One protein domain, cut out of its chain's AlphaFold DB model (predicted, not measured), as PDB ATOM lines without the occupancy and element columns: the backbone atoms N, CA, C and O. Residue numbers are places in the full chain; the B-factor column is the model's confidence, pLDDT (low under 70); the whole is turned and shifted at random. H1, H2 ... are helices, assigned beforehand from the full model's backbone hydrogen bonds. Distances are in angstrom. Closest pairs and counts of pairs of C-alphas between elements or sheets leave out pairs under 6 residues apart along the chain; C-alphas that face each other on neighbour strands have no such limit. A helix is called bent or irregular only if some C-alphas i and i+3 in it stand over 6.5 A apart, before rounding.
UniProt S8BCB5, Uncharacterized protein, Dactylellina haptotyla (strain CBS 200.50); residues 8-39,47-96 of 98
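This is residues 8 to 39 and 47 to 96 of the 98 residues of an uncharacterized protein of Dactylellina haptotyla (strain CBS 200.50) (UniProt S8BCB5). Two long helices, H1 and H3, run side by side in opposite ways, and short H2 packs across them near the end of H1 and the beginning of H3. At the other end of H3, H4 folds back beside it but touches it near their link, and residues 91 to 96 stand free. The printed part has 82 residues with four named helices, H1 H2 H3 H4 along the chain, no named strand, and is all helix. It is a rod of 46 by 19 by 19 A, only just loose, close to compact, with a radius of gyration of the C-alphas of 14.3 A.

Begin with the hub, H3, residues 50 to 76, which touches the three others. H1, residues 8 to 30, touches it at a shallow tilt of 30 degrees, opposite ways; the closest C-alphas, of Phe 25 and Gly 60, are 4.2 A apart. H2, residues 32 to 37, touches H3 about perpendicular, at 86 degrees, by residues 53 to 57 of H3 alone; C-alphas 32 and 56 are closest, at 5.7 A. H2 also touches residues 24 to 28 of H1, closest at C-alphas 28 and 35, 5.3 A, at a steep tilt of 65 degrees. H4, residues 80 to 96, makes a helical hairpin with H3 at a shallow tilt of 22 degrees; residues 73 to 74 and 82 to 86 alone touch, closest at C-alphas 74 and 83, 6.6 A. H1 and H4 are only just apart, closest 8.3 A. Every O i to N i+4 pair is within hydrogen-bond range in H2 and H3, against 16 of 19 in H1 and 12 of 13 in H4.

Find C-alpha 50 at (304.209, 194.472, 290.074); H3 runs 38.5 A to C-alpha 76. H1 starts at C-alpha 8, (301.725, 218.328, 256.932), and spans 31.5 A; it is only just irregular, with C-alphas 14 and 17 6.8 A apart. H2 spans 8.6 A. H4 spans 25.8 A to C-alpha 96 at (292.712, 212.265, 276.986).

The C-alphas of Ala 47 and Glu 79, the two farthest apart, are 46.3 A apart. Residues 40 to 46 are not printed, and C-alphas 39 and 47 stand 14.7 A apart across this cut, in the link from H2 to H3. The other two links are tight. Look at residue 96 for the one pLDDT under 70.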
ATOM      1  N   VAL A   8     301.578 218.225 255.468       91.00
ATOM      2  CA  VAL A   8     301.725 218.328 256.932       91.00
ATOM      3  C   VAL A   8     301.099 217.131 257.665       91.00
ATOM      4  O   VAL A   8     301.837 216.433 258.357       91.00
ATOM      5  N   PRO A   9     299.793 216.827 257.513       89.75
ATOM      6  CA  PRO A   9     299.197 215.660 258.164       89.75
ATOM      7  C   PRO A   9     299.817 214.343 257.688       89.75
ATOM      8  O   PRO A   9     299.903 213.409 258.472       89.75
ATOM      9  N   TYR A  10     300.311 214.263 256.448       91.62
ATOM     10  CA  TYR A  10     301.091 213.105 256.015       91.62
ATOM     11  C   TYR A  10     302.335 212.905 256.894       91.62
ATOM     12  O   TYR A  10     302.529 211.828 257.448       91.62
ATOM     13  N   TRP A  11     303.161 213.938 257.073       92.88
ATOM     14  CA  TRP A  11     304.373 213.818 257.888       92.88
ATOM     15  C   TRP A  11     304.079 213.496 259.354       92.88
ATOM     16  O   TRP A  11     304.778 212.674 259.942       92.88
ATOM     17  N   VAL A  12     303.038 214.100 259.930       91.88
ATOM     18  CA  VAL A  12     302.649 213.843 261.323       91.88
ATOM     19  C   VAL A  12     302.128 212.413 261.479       91.88
ATOM     20  O   VAL A  12     302.760 211.611 262.159       91.88
ATOM     21  N   PHE A  13     301.042 212.066 260.784       91.69
ATOM     22  CA  PHE A  13     300.289 210.833 261.031       91.69
ATOM     23  C   PHE A  13     300.882 209.594 260.348       91.69
ATOM     24  O   PHE A  13     300.723 208.482 260.842       91.69
ATOM     25  N   CYS A  14     301.562 209.737 259.204       91.44
ATOM     26  CA  CYS A  14     302.134 208.583 258.499       91.44
ATOM     27  C   CYS A  14     303.571 208.261 258.912       91.44
ATOM     28  O   CYS A  14     304.016 207.147 258.629       91.44
ATOM     29  N   ILE A  15     304.295 209.210 259.520       92.50
ATOM     30  CA  ILE A  15     305.733 209.074 259.790       92.50
ATOM     31  C   ILE A  15     306.064 209.324 261.259       92.50
ATOM     32  O   ILE A  15     306.512 208.400 261.933       92.50
ATOM     33  N   VAL A  16     305.866 210.548 261.758       94.81
ATOM     34  CA  VAL A  16     306.313 210.925 263.110       94.81
ATOM     35  C   VAL A  16     305.566 210.123 264.167       94.81
ATOM     36  O   VAL A  16     306.202 209.494 265.006       94.81
ATOM     37  N   GLU A  17     304.241 210.096 264.090       92.62
ATOM     38  CA  GLU A  17     303.393 209.457 265.092       92.62
ATOM     39  C   GLU A  17     303.567 207.930 265.160       92.62
ATOM     40  O   GLU A  17     303.767 207.414 266.261       92.62
ATOM     41  N   PRO A  18     303.590 207.161 264.052       92.75
ATOM     42  CA  PRO A  18     303.836 205.723 264.137       92.75
ATOM     43  C   PRO A  18     305.215 205.404 264.721       92.75
ATOM     44  O   PRO A  18     305.351 204.456 265.493       92.75
ATOM     45  N   VAL A  19     306.234 206.210 264.394       95.88
ATOM     46  CA  VAL A  19     307.592 206.042 264.927       95.88
ATOM     47  C   VAL A  19     307.650 206.386 266.413       95.88
ATOM     48  O   VAL A  19     308.205 205.605 267.186       95.88
ATOM     49  N   SER A  20     307.062 207.508 266.840       94.31
ATOM     50  CA  SER A  20     307.039 207.895 268.255       94.31
ATOM     51  C   SER A  20     306.247 206.898 269.092       94.31
ATOM     52  O   SER A  20     306.678 206.527 270.180       94.31
ATOM     53  N   THR A  21     305.134 206.397 268.563       94.19
ATOM     54  CA  THR A  21     304.294 205.410 269.244       94.19
ATOM     55  C   THR A  21     305.004 204.054 269.339       94.19
ATOM     56  O   THR A  21     305.002 203.426 270.397       94.19
ATOM     57  N   ALA A  22     305.705 203.623 268.285       96.44
ATOM     58  CA  ALA A  22     306.542 202.422 268.327       96.44
ATOM     59  C   ALA A  22     307.720 202.558 269.312       96.44
ATOM     60  O   ALA A  22     308.043 201.604 270.025       96.44
ATOM     61  N   ALA A  23     308.337 203.740 269.394       96.44
ATOM     62  CA  ALA A  23     309.364 204.030 270.391       96.44
ATOM     63  C   ALA A  23     308.786 203.990 271.816       96.44
ATOM     64  O   ALA A  23     309.366 203.350 272.690       96.44
ATOM     65  N   GLY A  24     307.613 204.591 272.035       95.12
ATOM     66  CA  GLY A  24     306.896 204.533 273.308       95.12
ATOM     67  C   GLY A  24     306.571 203.100 273.733       95.12
ATOM     68  O   GLY A  24     306.799 202.742 274.885       95.12
ATOM     69  N   PHE A  25     306.127 202.250 272.800       97.19
ATOM     70  CA  PHE A  25     305.970 200.811 273.036       97.19
ATOM     71  C   PHE A  25     307.282 200.167 273.495       97.19
ATOM     72  O   PHE A  25     307.300 199.481 274.516       97.19
ATOM     73  N   ALA A  26     308.385 200.401 272.779       97.62
ATOM     74  CA  ALA A  26     309.672 199.802 273.117       97.62
ATOM     75  C   ALA A  26     310.142 200.209 274.524       97.62
ATOM     76  O   ALA A  26     310.519 199.342 275.310       97.62
ATOM     77  N   VAL A  27     310.063 201.497 274.867       97.19
ATOM     78  CA  VAL A  27     310.450 202.007 276.193       97.19
ATOM     79  C   VAL A  27     309.533 201.442 277.284       97.19
ATOM     80  O   VAL A  27     310.023 200.925 278.284       97.19
ATOM     81  N   ALA A  28     308.213 201.425 277.071       97.00
ATOM     82  CA  ALA A  28     307.255 200.874 278.033       97.00
ATOM     83  C   ALA A  28     307.468 199.377 278.320       97.00
ATOM     84  O   ALA A  28     307.249 198.926 279.445       97.00
ATOM     85  N   ILE A  29     307.892 198.596 277.320       97.25
ATOM     86  CA  ILE A  29     308.150 197.159 277.475       97.25
ATOM     87  C   ILE A  29     309.521 196.888 278.100       97.25
ATOM     88  O   ILE A  29     309.617 196.064 279.015       97.25
ATOM     89  N   LEU A  30     310.568 197.557 277.612       97.50
ATOM     90  CA  LEU A  30     311.956 197.268 277.978       97.50
ATOM     91  C   LEU A  30     312.380 197.950 279.285       97.50
ATOM     92  O   LEU A  30     313.082 197.333 280.085       97.50
ATOM     93  N   THR A  31     311.941 199.190 279.521       96.94
ATOM     94  CA  THR A  31     312.290 199.993 280.704       96.94
ATOM     95  C   THR A  31     311.042 200.626 281.349       96.94
ATOM     96  O   THR A  31     310.915 201.847 281.430       96.94
ATOM     97  N   PRO A  32     310.099 199.810 281.873       96.56
ATOM     98  CA  PRO A  32     308.809 200.292 282.382       96.56
ATOM     99  C   PRO A  32     308.933 201.299 283.535       96.56
ATOM    100  O   PRO A  32     308.123 202.216 283.635       96.56
ATOM    101  N   ASP A  33     309.942 201.150 284.396       95.94
ATOM    102  CA  ASP A  33     310.158 202.057 285.529       95.94
ATOM    103  C   ASP A  33     310.544 203.470 285.038       95.94
ATOM    104  O   ASP A  33     310.031 204.470 285.543       95.94
ATOM    105  N   GLU A  34     311.379 203.558 283.995       94.50
ATOM    106  CA  GLU A  34     311.742 204.821 283.337       94.50
ATOM    107  C   GLU A  34     310.565 205.399 282.553       94.50
ATOM    108  O   GLU A  34     310.292 206.594 282.651       94.50
ATOM    109  N   PHE A  35     309.840 204.547 281.819       95.38
ATOM    110  CA  PHE A  35     308.652 204.942 281.070       95.38
ATOM    111  C   PHE A  35     307.640 205.662 281.963       95.38
ATOM    112  O   PHE A  35     307.175 206.744 281.610       95.38
ATOM    113  N   VAL A  36     307.321 205.086 283.129       94.94
ATOM    114  CA  VAL A  36     306.353 205.668 284.070       94.94
ATOM    115  C   VAL A  36     306.883 206.959 284.691       94.94
ATOM    116  O   VAL A  36     306.131 207.927 284.790       94.94
ATOM    117  N   ALA A  37     308.166 207.013 285.061       94.69
ATOM    118  CA  ALA A  37     308.767 208.230 285.614       94.69
ATOM    119  C   ALA A  37     308.749 209.404 284.617       94.69
ATOM    120  O   ALA A  37     308.622 210.552 285.023       94.69
ATOM    121  N   GLN A  38     308.821 209.128 283.311       92.62
ATOM    122  CA  GLN A  38     308.769 210.154 282.263       92.62
ATOM    123  C   GLN A  38     307.357 210.695 281.978       92.62
ATOM    124  O   GLN A  38     307.234 211.676 281.249       92.62
ATOM    125  N   GLN A  39     306.294 210.097 282.534       90.19
ATOM    126  CA  GLN A  39     304.916 210.548 282.278       90.19
ATOM    127  C   GLN A  39     304.554 211.845 283.015       90.19
ATOM    128  O   GLN A  39     303.558 212.483 282.678       90.19
ATOM    129  N   ALA A  47     311.518 201.942 291.582       94.94
ATOM    130  CA  ALA A  47     311.078 200.616 291.165       94.94
ATOM    131  C   ALA A  47     309.551 200.491 291.283       94.94
ATOM    132  O   ALA A  47     308.980 200.728 292.352       94.94
ATOM    133  N   LEU A  48     308.889 200.092 290.193       95.31
ATOM    134  CA  LEU A  48     307.440 199.927 290.185       95.31
ATOM    135  C   LEU A  48     307.013 198.688 290.979       95.31
ATOM    136  O   LEU A  48     307.633 197.625 290.911       95.31
ATOM    137  N   ALA A  49     305.872 198.796 291.661       96.38
ATOM    138  CA  ALA A  49     305.155 197.622 292.144       96.38
ATOM    139  C   ALA A  49     304.757 196.712 290.957       96.38
ATOM    140  O   ALA A  49     304.546 197.215 289.848       96.38
ATOM    141  N   PRO A  50     304.571 195.390 291.159       96.50
ATOM    142  CA  PRO A  50     304.209 194.472 290.074       96.50
ATOM    143  C   PRO A  50     302.960 194.894 289.288       96.50
ATOM    144  O   PRO A  50     302.924 194.768 288.065       96.50
ATOM    145  N   SER A  51     301.956 195.451 289.971       96.62
ATOM    146  CA  SER A  51     300.756 196.005 289.338       96.62
ATOM    147  C   SER A  51     301.063 197.223 288.464       96.62
ATOM    148  O   SER A  51     300.539 197.317 287.359       96.62
ATOM    149  N   GLY A  52     301.947 198.121 288.908       95.69
ATOM    150  CA  GLY A  52     302.385 199.282 288.127       95.69
ATOM    151  C   GLY A  52     303.141 198.878 286.863       95.69
ATOM    152  O   GLY A  52     302.893 199.420 285.789       95.69
ATOM    153  N   ARG A  53     303.992 197.851 286.960       96.69
ATOM    154  CA  ARG A  53     304.695 197.290 285.800       96.69
ATOM    155  C   ARG A  53     303.738 196.653 284.790       96.69
ATOM    156  O   ARG A  53     303.905 196.850 283.590       96.69
ATOM    157  N   LEU A  54     302.707 195.948 285.265       97.56
ATOM    158  CA  LEU A  54     301.654 195.418 284.396       97.56
ATOM    159  C   LEU A  54     300.917 196.540 283.647       97.56
ATOM    160  O   LEU A  54     300.695 196.406 282.446       97.56
ATOM    161  N   MET A  55     300.578 197.643 284.326       97.19
ATOM    162  CA  MET A  55     299.945 198.799 283.677       97.19
ATOM    163  C   MET A  55     300.857 199.409 282.604       97.19
ATOM    164  O   MET A  55     300.397 199.650 281.492       97.19
ATOM    165  N   ALA A  56     302.154 199.586 282.891       96.88
ATOM    166  CA  ALA A  56     303.121 200.088 281.913       96.88
ATOM    167  C   ALA A  56     303.169 199.209 280.651       96.88
ATOM    168  O   ALA A  56     303.095 199.717 279.535       96.88
ATOM    169  N   TRP A  57     303.198 197.883 280.812       97.88
ATOM    170  CA  TRP A  57     303.166 196.953 279.680       97.88
ATOM    171  C   TRP A  57     301.847 196.971 278.906       97.88
ATOM    172  O   TRP A  57     301.863 196.841 277.683       97.88
ATOM    173  N   GLN A  58     300.707 197.134 279.580       97.56
ATOM    174  CA  GLN A  58     299.415 197.278 278.905       97.56
ATOM    175  C   GLN A  58     299.361 198.559 278.068       97.56
ATOM    176  O   GLN A  58     298.975 198.494 276.901       97.56
ATOM    177  N   THR A  59     299.819 199.686 278.617       95.38
ATOM    178  CA  THR A  59     299.948 200.949 277.876       95.38
ATOM    179  C   THR A  59     300.911 200.808 276.701       95.38
ATOM    180  O   THR A  59     300.577 201.194 275.583       95.38
ATOM    181  N   GLY A  60     302.064 200.166 276.913       96.88
ATOM    182  CA  GLY A  60     303.002 199.839 275.844       96.88
ATOM    183  C   GLY A  60     302.326 199.046 274.728       96.88
ATOM    184  O   GLY A  60     302.364 199.456 273.572       96.88
ATOM    185  N   ASN A  61     301.645 197.945 275.050       97.50
ATOM    186  CA  ASN A  61     300.936 197.137 274.053       97.50
ATOM    187  C   ASN A  61     299.894 197.941 273.264       97.50
ATOM    188  O   ASN A  61     299.768 197.736 272.055       97.50
ATOM    189  N   LEU A  62     299.181 198.869 273.911       95.50
ATOM    190  CA  LEU A  62     298.271 199.781 273.217       95.50
ATOM    191  C   LEU A  62     299.022 200.662 272.216       95.50
ATOM    192  O   LEU A  62     298.604 200.746 271.063       95.50
ATOM    193  N   PHE A  63     300.164 201.236 272.602       95.06
ATOM    194  CA  PHE A  63     301.028 201.995 271.692       95.06
ATOM    195  C   PHE A  63     301.473 201.135 270.498       95.06
ATOM    196  O   PHE A  63     301.307 201.528 269.343       95.06
ATOM    197  N   GLY A  64     301.936 199.909 270.745       96.06
ATOM    198  CA  GLY A  64     302.335 198.988 269.679       96.06
ATOM    199  C   GLY A  64     301.205 198.713 268.681       96.06
ATOM    200  O   GLY A  64     301.409 198.794 267.468       96.06
ATOM    201  N   ILE A  65     299.991 198.445 269.178       96.50
ATOM    202  CA  ILE A  65     298.810 198.231 268.330       96.50
ATOM    203  C   ILE A  65     298.446 199.497 267.551       96.50
ATOM    204  O   ILE A  65     298.186 199.397 266.353       96.50
ATOM    205  N   MET A  66     298.468 200.675 268.176       94.06
ATOM    206  CA  MET A  66     298.175 201.937 267.488       94.06
ATOM    207  C   MET A  66     299.165 202.215 266.353       94.06
ATOM    208  O   MET A  66     298.733 202.544 265.249       94.06
ATOM    209  N   ALA A  67     300.465 201.988 266.568       94.94
ATOM    210  CA  ALA A  67     301.479 202.125 265.521       94.94
ATOM    211  C   ALA A  67     301.222 201.160 264.348       94.94
ATOM    212  O   ALA A  67     301.251 201.563 263.182       94.94
ATOM    213  N   MET A  68     300.904 199.893 264.641       95.56
ATOM    214  CA  MET A  68     300.544 198.911 263.612       95.56
ATOM    215  C   MET A  68     299.262 199.295 262.869       95.56
ATOM    216  O   MET A  68     299.202 199.137 261.651       95.56
ATOM    217  N   MET A  69     298.251 199.819 263.566       94.19
ATOM    218  CA  MET A  69     297.008 200.291 262.955       94.19
ATOM    219  C   MET A  69     297.241 201.506 262.058       94.19
ATOM    220  O   MET A  69     296.684 201.545 260.965       94.19
ATOM    221  N   ALA A  70     298.082 202.458 262.471       92.25
ATOM    222  CA  ALA A  70     298.452 203.609 261.652       92.25
ATOM    223  C   ALA A  70     299.106 203.165 260.346       92.25
ATOM    224  O   ALA A  70     298.688 203.583 259.266       92.25
ATOM    225  N   ILE A  71     300.071 202.244 260.434       92.75
ATOM    226  CA  ILE A  71     300.727 201.671 259.258       92.75
ATOM    227  C   ILE A  71     299.703 200.925 258.397       92.75
ATOM    228  O   ILE A  71     299.567 201.216 257.212       92.75
ATOM    229  N   ALA A  72     298.938 200.006 258.987       93.69
ATOM    230  CA  ALA A  72     297.973 199.192 258.262       93.69
ATOM    231  C   ALA A  72     296.914 200.046 257.559       93.69
ATOM    232  O   ALA A  72     296.644 199.817 256.388       93.69
ATOM    233  N   VAL A  73     296.330 201.044 258.219       93.94
ATOM    234  CA  VAL A  73     295.258 201.858 257.634       93.94
ATOM    235  C   VAL A  73     295.821 202.880 256.649       93.94
ATOM    236  O   VAL A  73     295.398 202.888 255.493       93.94
ATOM    237  N   LEU A  74     296.778 203.717 257.065       91.88
ATOM    238  CA  LEU A  74     297.245 204.851 256.260       91.88
ATOM    239  C   LEU A  74     298.101 204.435 255.057       91.88
ATOM    240  O   LEU A  74     298.152 205.182 254.080       91.88
ATOM    241  N   TRP A  75     298.740 203.259 255.095       90.75
ATOM    242  CA  TRP A  75     299.557 202.767 253.980       90.75
ATOM    243  C   TRP A  75     298.865 201.735 253.088       90.75
ATOM    244  O   TRP A  75     299.375 201.477 252.000       90.75
ATOM    245  N   SER A  76     297.730 201.148 253.489       92.00
ATOM    246  CA  SER A  76     297.032 200.160 252.645       92.00
ATOM    247  C   SER A  76     295.763 200.685 251.980       92.00
ATOM    248  O   SER A  76     295.375 200.174 250.929       92.00
ATOM    249  N   THR A  77     295.103 201.692 252.561       91.88
ATOM    250  CA  THR A  77     293.820 202.161 252.034       91.88
ATOM    251  C   THR A  77     293.982 203.133 250.868       91.88
ATOM    252  O   THR A  77     294.880 203.972 250.837       91.88
ATOM    253  N   THR A  78     293.052 203.060 249.921       91.38
ATOM    254  CA  THR A  78     292.859 204.056 248.858       91.38
ATOM    255  C   THR A  78     291.576 204.870 249.058       91.38
ATOM    256  O   THR A  78     291.283 205.767 248.268       91.38
ATOM    257  N   GLU A  79     290.820 204.607 250.131       94.25
ATOM    258  CA  GLU A  79     289.545 205.262 250.406       94.25
ATOM    259  C   GLU A  79     289.700 206.458 251.354       94.25
ATOM    260  O   GLU A  79     289.955 206.316 252.552       94.25
ATOM    261  N   ALA A  80     289.432 207.664 250.847       91.44
ATOM    262  CA  ALA A  80     289.504 208.894 251.642       91.44
ATOM    263  C   ALA A  80     288.555 208.896 252.859       91.44
ATOM    264  O   ALA A  80     288.860 209.499 253.890       91.44
ATOM    265  N   ALA A  81     287.412 208.206 252.769       94.12
ATOM    266  CA  ALA A  81     286.468 208.087 253.880       94.12
ATOM    267  C   ALA A  81     287.058 207.309 255.068       94.12
ATOM    268  O   ALA A  81     286.819 207.688 256.218       94.12
ATOM    269  N   VAL A  82     287.847 206.262 254.798       95.31
ATOM    270  CA  VAL A  82     288.541 205.474 255.826       95.31
ATOM    271  C   VAL A  82     289.594 206.336 256.513       95.31
ATOM    272  O   VAL A  82     289.575 206.440 257.738       95.31
ATOM    273  N   VAL A  83     290.429 207.040 255.739       93.25
ATOM    274  CA  VAL A  83     291.449 207.958 256.278       93.25
ATOM    275  C   VAL A  83     290.817 209.026 257.172       93.25
ATOM    276  O   VAL A  83     291.268 209.238 258.292       93.25
ATOM    277  N   ARG A  84     289.724 209.664 256.732       92.44
ATOM    278  CA  ARG A  84     289.043 210.697 257.529       92.44
ATOM    279  C   ARG A  84     288.495 210.149 258.847       92.44
ATOM    280  O   ARG A  84     288.628 210.807 259.872       92.44
ATOM    281  N   ARG A  85     287.869 208.968 258.832       95.38
ATOM    282  CA  ARG A  85     287.340 208.328 260.051       95.38
ATOM    283  C   ARG A  85     288.462 207.919 261.000       95.38
ATOM    284  O   ARG A  85     288.317 208.091 262.204       95.38
ATOM    285  N   TYR A  86     289.570 207.431 260.452       93.94
ATOM    286  CA  TYR A  86     290.760 207.091 261.219       93.94
ATOM    287  C   TYR A  86     291.370 208.322 261.905       93.94
ATOM    288  O   TYR A  86     291.598 208.289 263.106       93.94
ATOM    289  N   LEU A  87     291.518 209.446 261.192       91.94
ATOM    290  CA  LEU A  87     291.996 210.699 261.789       91.94
ATOM    291  C   LEU A  87     291.065 211.238 262.885       91.94
ATOM    292  O   LEU A  87     291.541 211.778 263.877       91.94
ATOM    293  N   VAL A  88     289.744 211.083 262.739       92.44
ATOM    294  CA  VAL A  88     288.793 211.435 263.812       92.44
ATOM    295  C   VAL A  88     288.996 210.538 265.034       92.44
ATOM    296  O   VAL A  88     288.939 211.030 266.156       92.44
ATOM    297  N   ALA A  89     289.242 209.241 264.834       92.06
ATOM    298  CA  ALA A  89     289.519 208.321 265.933       92.06
ATOM    299  C   ALA A  89     290.830 208.667 266.657       92.06
ATOM    300  O   ALA A  89     290.832 208.685 267.885       92.06
ATOM    301  N   LEU A  90     291.895 209.004 265.919       89.38
ATOM    302  CA  LEU A  90     293.155 209.487 266.498       89.38
ATOM    303  C   LEU A  90     292.948 210.767 267.304       89.38
ATOM    304  O   LEU A  90     293.301 210.812 268.475       89.38
ATOM    305  N   PHE A  91     292.263 211.757 266.727       87.38
ATOM    306  CA  PHE A  91     291.960 213.002 267.429       87.38
ATOM    307  C   PHE A  91     291.217 212.757 268.748       87.38
ATOM    308  O   PHE A  91     291.545 213.370 269.756       87.38
ATOM    309  N   LEU A  92     290.230 211.853 268.763       88.56
ATOM    310  CA  LEU A  92     289.518 211.496 269.992       88.56
ATOM    311  C   LEU A  92     290.414 210.780 271.009       88.56
ATOM    312  O   LEU A  92     290.237 210.995 272.207       88.56
ATOM    313  N   GLY A  93     291.345 209.942 270.545       84.12
ATOM    314  CA  GLY A  93     292.353 209.307 271.394       84.12
ATOM    315  C   GLY A  93     293.257 210.336 272.069       84.12
ATOM    316  O   GLY A  93     293.515 210.224 273.268       84.12
ATOM    317  N   ASP A  94     293.627 211.386 271.333       82.25
ATOM    318  CA  ASP A  94     294.585 212.377 271.811       82.25
ATOM    319  C   ASP A  94     294.028 213.351 272.860       82.25
ATOM    320  O   ASP A  94     294.776 213.928 273.647       82.25
ATOM    321  N   VAL A  95     292.704 213.531 272.915       81.44
ATOM    322  CA  VAL A  95     292.058 214.445 273.880       81.44
ATOM    323  C   VAL A  95     292.348 214.050 275.333       81.44
ATOM    324  O   VAL A  95     292.365 214.913 276.204       81.44
ATOM    325  N   GLY A  96     292.556 212.761 275.616       69.38
ATOM    326  CA  GLY A  96     292.712 212.265 276.986       69.38
ATOM    327  C   GLY A  96     294.068 212.550 277.636       69.38
ATOM    328  O   GLY A  96     294.189 212.374 278.847       69.38
TER     329      GLY A  96